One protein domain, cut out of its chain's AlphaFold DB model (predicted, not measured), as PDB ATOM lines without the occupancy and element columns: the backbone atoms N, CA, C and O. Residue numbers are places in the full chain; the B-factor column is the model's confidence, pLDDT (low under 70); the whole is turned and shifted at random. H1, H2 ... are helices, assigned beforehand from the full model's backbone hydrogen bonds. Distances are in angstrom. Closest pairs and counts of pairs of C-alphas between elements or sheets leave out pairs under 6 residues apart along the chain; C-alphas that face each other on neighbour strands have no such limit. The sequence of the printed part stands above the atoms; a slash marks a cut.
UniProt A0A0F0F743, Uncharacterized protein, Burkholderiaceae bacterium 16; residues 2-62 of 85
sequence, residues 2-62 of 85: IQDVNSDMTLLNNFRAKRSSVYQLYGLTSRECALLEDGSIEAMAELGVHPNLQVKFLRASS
ATOM      1  N   ILE A   2      84.935 -16.340 121.532       96.31
ATOM      2  CA  ILE A   2      85.509 -15.141 122.204       96.31
ATOM      3  C   ILE A   2      86.061 -15.464 123.603       96.31
ATOM      4  O   ILE A   2      87.113 -14.958 123.994       96.31
ATOM      5  N   GLN A   3      85.366 -16.316 124.359       96.88
ATOM      6  CA  GLN A   3      85.829 -16.790 125.668       96.88
ATOM      7  C   GLN A   3      87.152 -17.557 125.567       96.88
ATOM      8  O   GLN A   3      88.067 -17.276 126.339       96.88
ATOM      9  N   ASP A   4      87.274 -18.447 124.585       97.12
ATOM     10  CA  ASP A   4      88.471 -19.263 124.349       97.12
ATOM     11  C   ASP A   4      89.649 -18.385 123.926       97.12
ATOM     12  O   ASP A   4      90.727 -18.474 124.503       97.12
ATOM     13  N   VAL A   5      89.414 -17.440 123.007       96.25
ATOM     14  CA  VAL A   5      90.404 -16.428 122.593       96.25
ATOM     15  C   VAL A   5      90.922 -15.629 123.792       96.25
ATOM     16  O   VAL A   5      92.076 -15.226 123.809       96.25
ATOM     17  N   ASN A   6      90.094 -15.392 124.810       93.38
ATOM     18  CA  ASN A   6      90.503 -14.657 126.011       93.38
ATOM     19  C   ASN A   6      91.136 -15.536 127.100       93.38
ATOM     20  O   ASN A   6      91.679 -14.985 128.057       93.38
ATOM     21  N   SER A   7      91.046 -16.860 126.981       94.50
ATOM     22  CA  SER A   7      91.526 -17.814 127.991       94.50
ATOM     23  C   SER A   7      92.789 -18.557 127.546       94.50
ATOM     24  O   SER A   7      93.552 -19.016 128.390       94.50
ATOM     25  N   ASP A   8      93.038 -18.637 126.236       95.31
ATOM     26  CA  ASP A   8      94.195 -19.294 125.630       95.31
ATOM     27  C   ASP A   8      95.083 -18.264 124.909       95.31
ATOM     28  O   ASP A   8      94.681 -17.628 123.933       95.31
ATOM     29  N   MET A   9      96.324 -18.118 125.384       93.19
ATOM     30  CA  MET A   9      97.300 -17.173 124.829       93.19
ATOM     31  C   MET A   9      97.722 -17.521 123.394       93.19
ATOM     32  O   MET A   9      97.942 -16.628 122.575       93.19
ATOM     33  N   THR A  10      97.826 -18.808 123.066       94.62
ATOM     34  CA  THR A  10      98.148 -19.272 121.712       94.62
ATOM     35  C   THR A  10      97.017 -18.907 120.763       94.62
ATOM     36  O   THR A  10      97.258 -18.348 119.690       94.62
ATOM     37  N   LEU A  11      95.772 -19.148 121.176       95.62
ATOM     38  CA  LEU A  11      94.606 -18.794 120.379       95.62
ATOM     39  C   LEU A  11      94.455 -17.275 120.228       95.62
ATOM     40  O   LEU A  11      94.129 -16.810 119.138       95.62
ATOM     41  N   LEU A  12      94.761 -16.494 121.271       95.44
ATOM     42  CA  LEU A  12      94.807 -15.030 121.210       95.44
ATOM     43  C   LEU A  12      95.836 -14.521 120.196       95.44
ATOM     44  O   LEU A  12      95.539 -13.626 119.404       95.44
ATOM     45  N   ASN A  13      97.043 -15.087 120.206       94.62
ATOM     46  CA  ASN A  13      98.097 -14.712 119.267       94.62
ATOM     47  C   ASN A  13      97.702 -15.060 117.828       94.62
ATOM     48  O   ASN A  13      97.833 -14.219 116.938       94.62
ATOM     49  N   ASN A  14      97.129 -16.246 117.612       94.62
ATOM     50  CA  ASN A  14      96.598 -16.649 116.309       94.62
ATOM     51  C   ASN A  14      95.462 -15.728 115.851       94.62
ATOM     52  O   ASN A  14      95.434 -15.313 114.695       94.62
ATOM     53  N   PHE A  15      94.560 -15.356 116.761       96.00
ATOM     54  CA  PHE A  15      93.477 -14.415 116.491       96.00
ATOM     55  C   PHE A  15      94.024 -13.047 116.060       96.00
ATOM     56  O   PHE A  15      93.601 -12.512 115.040       96.00
ATOM     57  N   ARG A  16      95.018 -12.506 116.772       93.38
ATOM     58  CA  ARG A  16      95.644 -11.209 116.453       93.38
ATOM     59  C   ARG A  16      96.450 -11.210 115.160       93.38
ATOM     60  O   ARG A  16      96.515 -10.175 114.498       93.38
ATOM     61  N   ALA A  17      97.072 -12.335 114.822       94.12
ATOM     62  CA  ALA A  17      97.833 -12.486 113.589       94.12
ATOM     63  C   ALA A  17      96.918 -12.700 112.375       94.12
ATOM     64  O   ALA A  17      97.147 -12.118 111.316       94.12
ATOM     65  N   LYS A  18      95.882 -13.539 112.514       94.25
ATOM     66  CA  LYS A  18      94.966 -13.902 111.427       94.25
ATOM     67  C   LYS A  18      93.595 -14.342 111.959       94.25
ATOM     68  O   LYS A  18      93.304 -15.533 112.106       94.25
ATOM     69  N   ARG A  19      92.700 -13.370 112.169       94.31
ATOM     70  CA  ARG A  19      91.330 -13.600 112.670       94.31
ATOM     71  C   ARG A  19      90.537 -14.592 111.823       94.31
ATOM     72  O   ARG A  19      89.916 -15.495 112.371       94.31
ATOM     73  N   SER A  20      90.638 -14.496 110.496       94.25
ATOM     74  CA  SER A  20      89.895 -15.360 109.569       94.25
ATOM     75  C   SER A  20      90.172 -16.853 109.765       94.25
ATOM     76  O   SER A  20      89.244 -17.652 109.677       94.25
ATOM     77  N   SER A  21      91.406 -17.247 110.107       95.12
ATOM     78  CA  SER A  21      91.699 -18.654 110.428       95.12
ATOM     79  C   SER A  21      91.048 -19.116 111.729       95.12
ATOM     80  O   SER A  21      90.612 -20.260 111.819       95.12
ATOM     81  N   VAL A  22      90.937 -18.232 112.724       97.06
ATOM     82  CA  VAL A  22      90.230 -18.549 113.971       97.06
ATOM     83  C   VAL A  22      88.727 -18.630 113.714       97.06
ATOM     84  O   VAL A  22      88.094 -19.576 114.159       97.06
ATOM     85  N   TYR A  23      88.143 -17.721 112.933       97.75
ATOM     86  CA  TYR A  23      86.727 -17.817 112.566       97.75
ATOM     87  C   TYR A  23      86.394 -19.116 111.833       97.75
ATOM     88  O   TYR A  23      85.407 -19.768 112.172       97.75
ATOM     89  N   GLN A  24      87.252 -19.535 110.899       97.06
ATOM     90  CA  GLN A  24      87.099 -20.804 110.192       97.06
ATOM     91  C   GLN A  24      87.156 -22.004 111.146       97.06
ATOM     92  O   GLN A  24      86.344 -22.916 111.012       97.06
ATOM     93  N   LEU A  25      88.065 -21.993 112.129       97.12
ATOM     94  CA  LEU A  25      88.168 -23.052 113.142       97.12
ATOM     95  C   LEU A  25      86.866 -23.222 113.941       97.12
ATOM     96  O   LEU A  25      86.497 -24.341 114.282       97.12
ATOM     97  N   TYR A  26      86.170 -22.121 114.221       97.31
ATOM     98  CA  TYR A  26      84.898 -22.124 114.947       97.31
ATOM     99  C   TYR A  26      83.667 -22.217 114.032       97.31
ATOM    100  O   TYR A  26      82.547 -22.160 114.529       97.31
ATOM    101  N   GLY A  27      83.854 -22.370 112.716       97.50
ATOM    102  CA  GLY A  27      82.758 -22.552 111.763       97.50
ATOM    103  C   GLY A  27      81.857 -21.329 111.584       97.50
ATOM    104  O   GLY A  27      80.684 -21.496 111.257       97.50
ATOM    105  N   LEU A  28      82.375 -20.114 111.803       97.62
ATOM    106  CA  LEU A  28      81.592 -18.890 111.619       97.62
ATOM    107  C   LEU A  28      81.238 -18.690 110.145       97.62
ATOM    108  O   LEU A  28      82.063 -18.858 109.244       97.62
ATOM    109  N   THR A  29      80.005 -18.268 109.908       97.88
ATOM    110  CA  THR A  29      79.502 -17.885 108.592       97.88
ATOM    111  C   THR A  29      80.110 -16.564 108.123       97.88
ATOM    112  O   THR A  29      80.596 -15.752 108.916       97.88
ATOM    113  N   SER A  30      80.014 -16.284 106.819       97.06
ATOM    114  CA  SER A  30      80.492 -15.020 106.245       97.06
ATOM    115  C   SER A  30      79.828 -13.792 106.878       97.06
ATOM    116  O   SER A  30      80.482 -12.767 107.049       97.06
ATOM    117  N   ARG A  31      78.545 -13.896 107.257       97.31
ATOM    118  CA  ARG A  31      77.811 -12.807 107.917       97.31
ATOM    119  C   ARG A  31      78.330 -12.553 109.329       97.31
ATOM    120  O   ARG A  31      78.558 -11.405 109.688       97.31
ATOM    121  N   GLU A  32      78.538 -13.606 110.114       98.00
ATOM    122  CA  GLU A  32      79.070 -13.472 111.475       98.00
ATOM    123  C   GLU A  32      80.484 -12.900 111.466       98.00
ATOM    124  O   GLU A  32      80.791 -12.009 112.252       98.00
ATOM    125  N   CYS A  33      81.320 -13.350 110.526       97.69
ATOM    126  CA  CYS A  33      82.643 -12.771 110.315       97.69
ATOM    127  C   CYS A  33      82.551 -11.273 110.001       97.69
ATOM    128  O   CYS A  33      83.282 -10.492 110.596       97.69
ATOM    129  N   ALA A  34      81.650 -10.866 109.100       97.44
ATOM    130  CA  ALA A  34      81.488  -9.461 108.734       97.44
ATOM    131  C   ALA A  34      81.066  -8.592 109.930       97.44
ATOM    132  O   ALA A  34      81.637  -7.526 110.132       97.44
ATOM    133  N   LEU A  35      80.129  -9.069 110.756       97.25
ATOM    134  CA  LEU A  35      79.689  -8.366 111.968       97.25
ATOM    135  C   LEU A  35      80.796  -8.287 113.036       97.25
ATOM    136  O   LEU A  35      80.934  -7.273 113.714       97.25
ATOM    137  N   LEU A  36      81.624  -9.326 113.179       96.62
ATOM    138  CA  LEU A  36      82.774  -9.286 114.089       96.62
ATOM    139  C   LEU A  36      83.910  -8.389 113.581       96.62
ATOM    140  O   LEU A  36      84.588  -7.763 114.392       96.62
ATOM    141  N   GLU A  37      84.131  -8.318 112.267       95.44
ATOM    142  CA  GLU A  37      85.141  -7.431 111.675       95.44
ATOM    143  C   GLU A  37      84.715  -5.962 111.659       95.44
ATOM    144  O   GLU A  37      85.580  -5.098 111.780       95.44
ATOM    145  N   ASP A  38      83.412  -5.672 111.572       96.00
ATOM    146  CA  ASP A  38      82.882  -4.326 111.820       96.00
ATOM    147  C   ASP A  38      83.287  -3.829 113.218       96.00
ATOM    148  O   ASP A  38      83.711  -2.687 113.397       96.00
ATOM    149  N   GLY A  39      83.244  -4.726 114.207       92.19
ATOM    150  CA  GLY A  39      83.793  -4.479 115.535       92.19
ATOM    151  C   GLY A  39      82.998  -3.475 116.370       92.19
ATOM    152  O   GLY A  39      83.450  -3.130 117.463       92.19
ATOM    153  N   SER A  40      81.826  -3.020 115.918       95.75
ATOM    154  CA  SER A  40      80.929  -2.204 116.738       95.75
ATOM    155  C   SER A  40      80.219  -3.031 117.814       95.75
ATOM    156  O   SER A  40      80.065  -4.256 117.725       95.75
ATOM    157  N   ILE A  41      79.775  -2.348 118.870       95.81
ATOM    158  CA  ILE A  41      78.973  -2.963 119.935       95.81
ATOM    159  C   ILE A  41      77.629  -3.431 119.374       95.81
ATOM    160  O   ILE A  41      77.157  -4.509 119.730       95.81
ATOM    161  N   GLU A  42      77.051  -2.654 118.465       97.31
ATOM    162  CA  GLU A  42      75.793  -2.920 117.785       97.31
ATOM    163  C   GLU A  42      75.878  -4.191 116.931       97.31
ATOM    164  O   GLU A  42      75.031  -5.074 117.071       97.31
ATOM    165  N   ALA A  43      76.935  -4.346 116.125       97.00
ATOM    166  CA  ALA A  43      77.140  -5.544 115.312       97.00
ATOM    167  C   ALA A  43      77.336  -6.803 116.173       97.00
ATOM    168  O   ALA A  43      76.785  -7.866 115.884       97.00
ATOM    169  N   MET A  44      78.069  -6.695 117.283       97.81
ATOM    170  CA  MET A  44      78.205  -7.807 118.226       97.81
ATOM    171  C   MET A  44      76.907  -8.096 118.999       97.81
ATOM    172  O   MET A  44      76.639  -9.250 119.337       97.81
ATOM    173  N   ALA A  45      76.085  -7.081 119.277       97.31
ATOM    174  CA  ALA A  45      74.774  -7.260 119.893       97.31
ATOM    175  C   ALA A  45      73.800  -7.979 118.947       97.31
ATOM    176  O   ALA A  45      73.050  -8.842 119.400       97.31
ATOM    177  N   GLU A  46      73.865  -7.702 117.641       97.31
ATOM    178  CA  GLU A  46      73.109  -8.431 116.612       97.31
ATOM    179  C   GLU A  46      73.455  -9.929 116.598       97.31
ATOM    180  O   GLU A  46      72.581 -10.774 116.405       97.31
ATOM    181  N   LEU A  47      74.714 -10.273 116.888       96.62
ATOM    182  CA  LEU A  47      75.177 -11.653 117.063       96.62
ATOM    183  C   LEU A  47      74.791 -12.283 118.413       96.62
ATOM    184  O   LEU A  47      75.165 -13.421 118.691       96.62
ATOM    185  N   GLY A  48      74.091 -11.555 119.288       97.31
ATOM    186  CA  GLY A  48      73.755 -12.019 120.635       97.31
ATOM    187  C   GLY A  48      74.966 -12.133 121.569       97.31
ATOM    188  O   GLY A  48      74.905 -12.829 122.586       97.31
ATOM    189  N   VAL A  49      76.085 -11.470 121.257       96.94
ATOM    190  CA  VAL A  49      77.282 -11.489 122.107       96.94
ATOM    191  C   VAL A  49      77.003 -10.697 123.381       96.94
ATOM    192  O   VAL A  49      76.688  -9.512 123.338       96.94
ATOM    193  N   HIS A  50      77.172 -11.337 124.538       97.62
ATOM    194  CA  HIS A  50      76.979 -10.704 125.845       97.62
ATOM    195  C   HIS A  50      77.924  -9.496 126.052       97.62
ATOM    196  O   HIS A  50      79.103  -9.619 125.712       97.62
ATOM    197  N   PRO A  51      77.507  -8.394 126.713       97.25
ATOM    198  CA  PRO A  51      78.328  -7.184 126.889       97.25
ATOM    199  C   PRO A  51      79.752  -7.426 127.412       97.25
ATOM    200  O   PRO A  51      80.730  -6.919 126.870       97.25
ATOM    201  N   ASN A  52      79.903  -8.293 128.418       96.81
ATOM    202  CA  ASN A  52      81.226  -8.699 128.916       96.81
ATOM    203  C   ASN A  52      82.125  -9.311 127.818       96.81
ATOM    204  O   ASN A  52      83.332  -9.086 127.797       96.81
ATOM    205  N   LEU A  53      81.554 -10.103 126.907       96.88
ATOM    206  CA  LEU A  53      82.298 -10.706 125.801       96.88
ATOM    207  C   LEU A  53      82.604  -9.695 124.696       96.88
ATOM    208  O   LEU A  53      83.665  -9.795 124.096       96.88
ATOM    209  N   GLN A  54      81.749  -8.695 124.482       97.19
ATOM    210  CA  GLN A  54      82.013  -7.606 123.536       97.19
ATOM    211  C   GLN A  54      83.278  -6.835 123.936       97.19
ATOM    212  O   GLN A  54      84.208  -6.699 123.147       97.19
ATOM    213  N   VAL A  55      83.380  -6.427 125.206       96.38
ATOM    214  CA  VAL A  55      84.572  -5.731 125.732       96.38
ATOM    215  C   VAL A  55      85.827  -6.599 125.600       96.38
ATOM    216  O   VAL A  55      86.892  -6.128 125.198       96.38
ATOM    217  N   LYS A  56      85.705  -7.894 125.906       95.69
ATOM    218  CA  LYS A  56      86.796  -8.865 125.758       95.69
ATOM    219  C   LYS A  56      87.222  -9.058 124.303       95.69
ATOM    220  O   LYS A  56      88.414  -9.187 124.038       95.69
ATOM    221  N   PHE A  57      86.280  -9.055 123.366       96.44
ATOM    222  CA  PHE A  57      86.575  -9.113 121.940       96.44
ATOM    223  C   PHE A  57      87.334  -7.868 121.489       96.44
ATOM    224  O   PHE A  57      88.411  -8.000 120.921       96.44
ATOM    225  N   LEU A  58      86.862  -6.669 121.841       94.81
ATOM    226  CA  LEU A  58      87.548  -5.412 121.516       94.81
ATOM    227  C   LEU A  58      88.989  -5.386 122.044       94.81
ATOM    228  O   LEU A  58      89.914  -5.008 121.328       94.81
ATOM    229  N   ARG A  59      89.200  -5.856 123.280       93.38
ATOM    230  CA  ARG A  59      90.536  -5.973 123.881       93.38
ATOM    231  C   ARG A  59      91.417  -7.018 123.188       93.38
ATOM    232  O   ARG A  59      92.630  -6.837 123.101       93.38
ATOM    233  N   ALA A  60      90.840  -8.128 122.736       93.19
ATOM    234  CA  ALA A  60      91.570  -9.129 121.963       93.19
ATOM    235  C   ALA A  60      91.946  -8.593 120.570       93.19
ATOM    236  O   ALA A  60      93.039  -8.881 120.078       93.19
ATOM    237  N   SER A  61      91.060  -7.784 119.982       90.88
ATOM    238  CA  SER A  61      91.158  -7.213 118.638       90.88
ATOM    239  C   SER A  61      92.118  -6.033 118.522       90.88
ATOM    240  O   SER A  61      92.649  -5.821 117.430       90.88
ATOM    241  N   SER A  62      92.387  -5.291 119.598       84.56
ATOM    242  CA  SER A  62      93.424  -4.261 119.582       84.56
ATOM    243  C   SER A  62      94.815  -4.908 119.509       84.56
ATOM    244  O   SER A  62      95.247  -5.633 120.410       84.56
TER     245      SER A  62
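Overview. This is residues 2 to 62 of the 85 residues of an uncharacterized protein of Burkholderiaceae bacterium 16 (UniProt A0A0F0F743). Six short helices follow one another round a compact ring, and the longest, H6, closes it by packing on H1 and H2. The ring is loosest between H3 and H4. The printed part has 61 residues, with H1 to H6 in chain order and no named strand: all helix, radius of gyration of the C-alphas 10.6 A, spans 28 by 23 by 16 A.

Arrangement. H1, residues 2 to 7, and H2, residues 9 to 17, touch only at the corner; their closest C-alphas, Val 5 and Leu 12, are 4.8 A apart. H3, residues 19 to 25, touches H2 at a steep tilt of 56 degrees, closest C-alphas Phe 15 and Val 22, 5.8 A. H4, residues 30 to 38, is close to but not clearly touching H3. H5, residues 41 to 46, touches H4 only at the corner. H6, residues 51 to 61, touches H1, closest C-alphas Ile 2 and Phe 57, 6.1 A. In the six helices every O i to N i+4 pair is within hydrogen-bond range.

Along the chain. H1 begins at C-alpha 2 (85.509, -15.141, 122.204); H6, 15.3 A long, ends at C-alpha 61 (91.158, -7.213, 118.638).

Size, cuts and confidence. The five links are tight, the printed part has no cut, and no printed residue is under 70 in pLDDT.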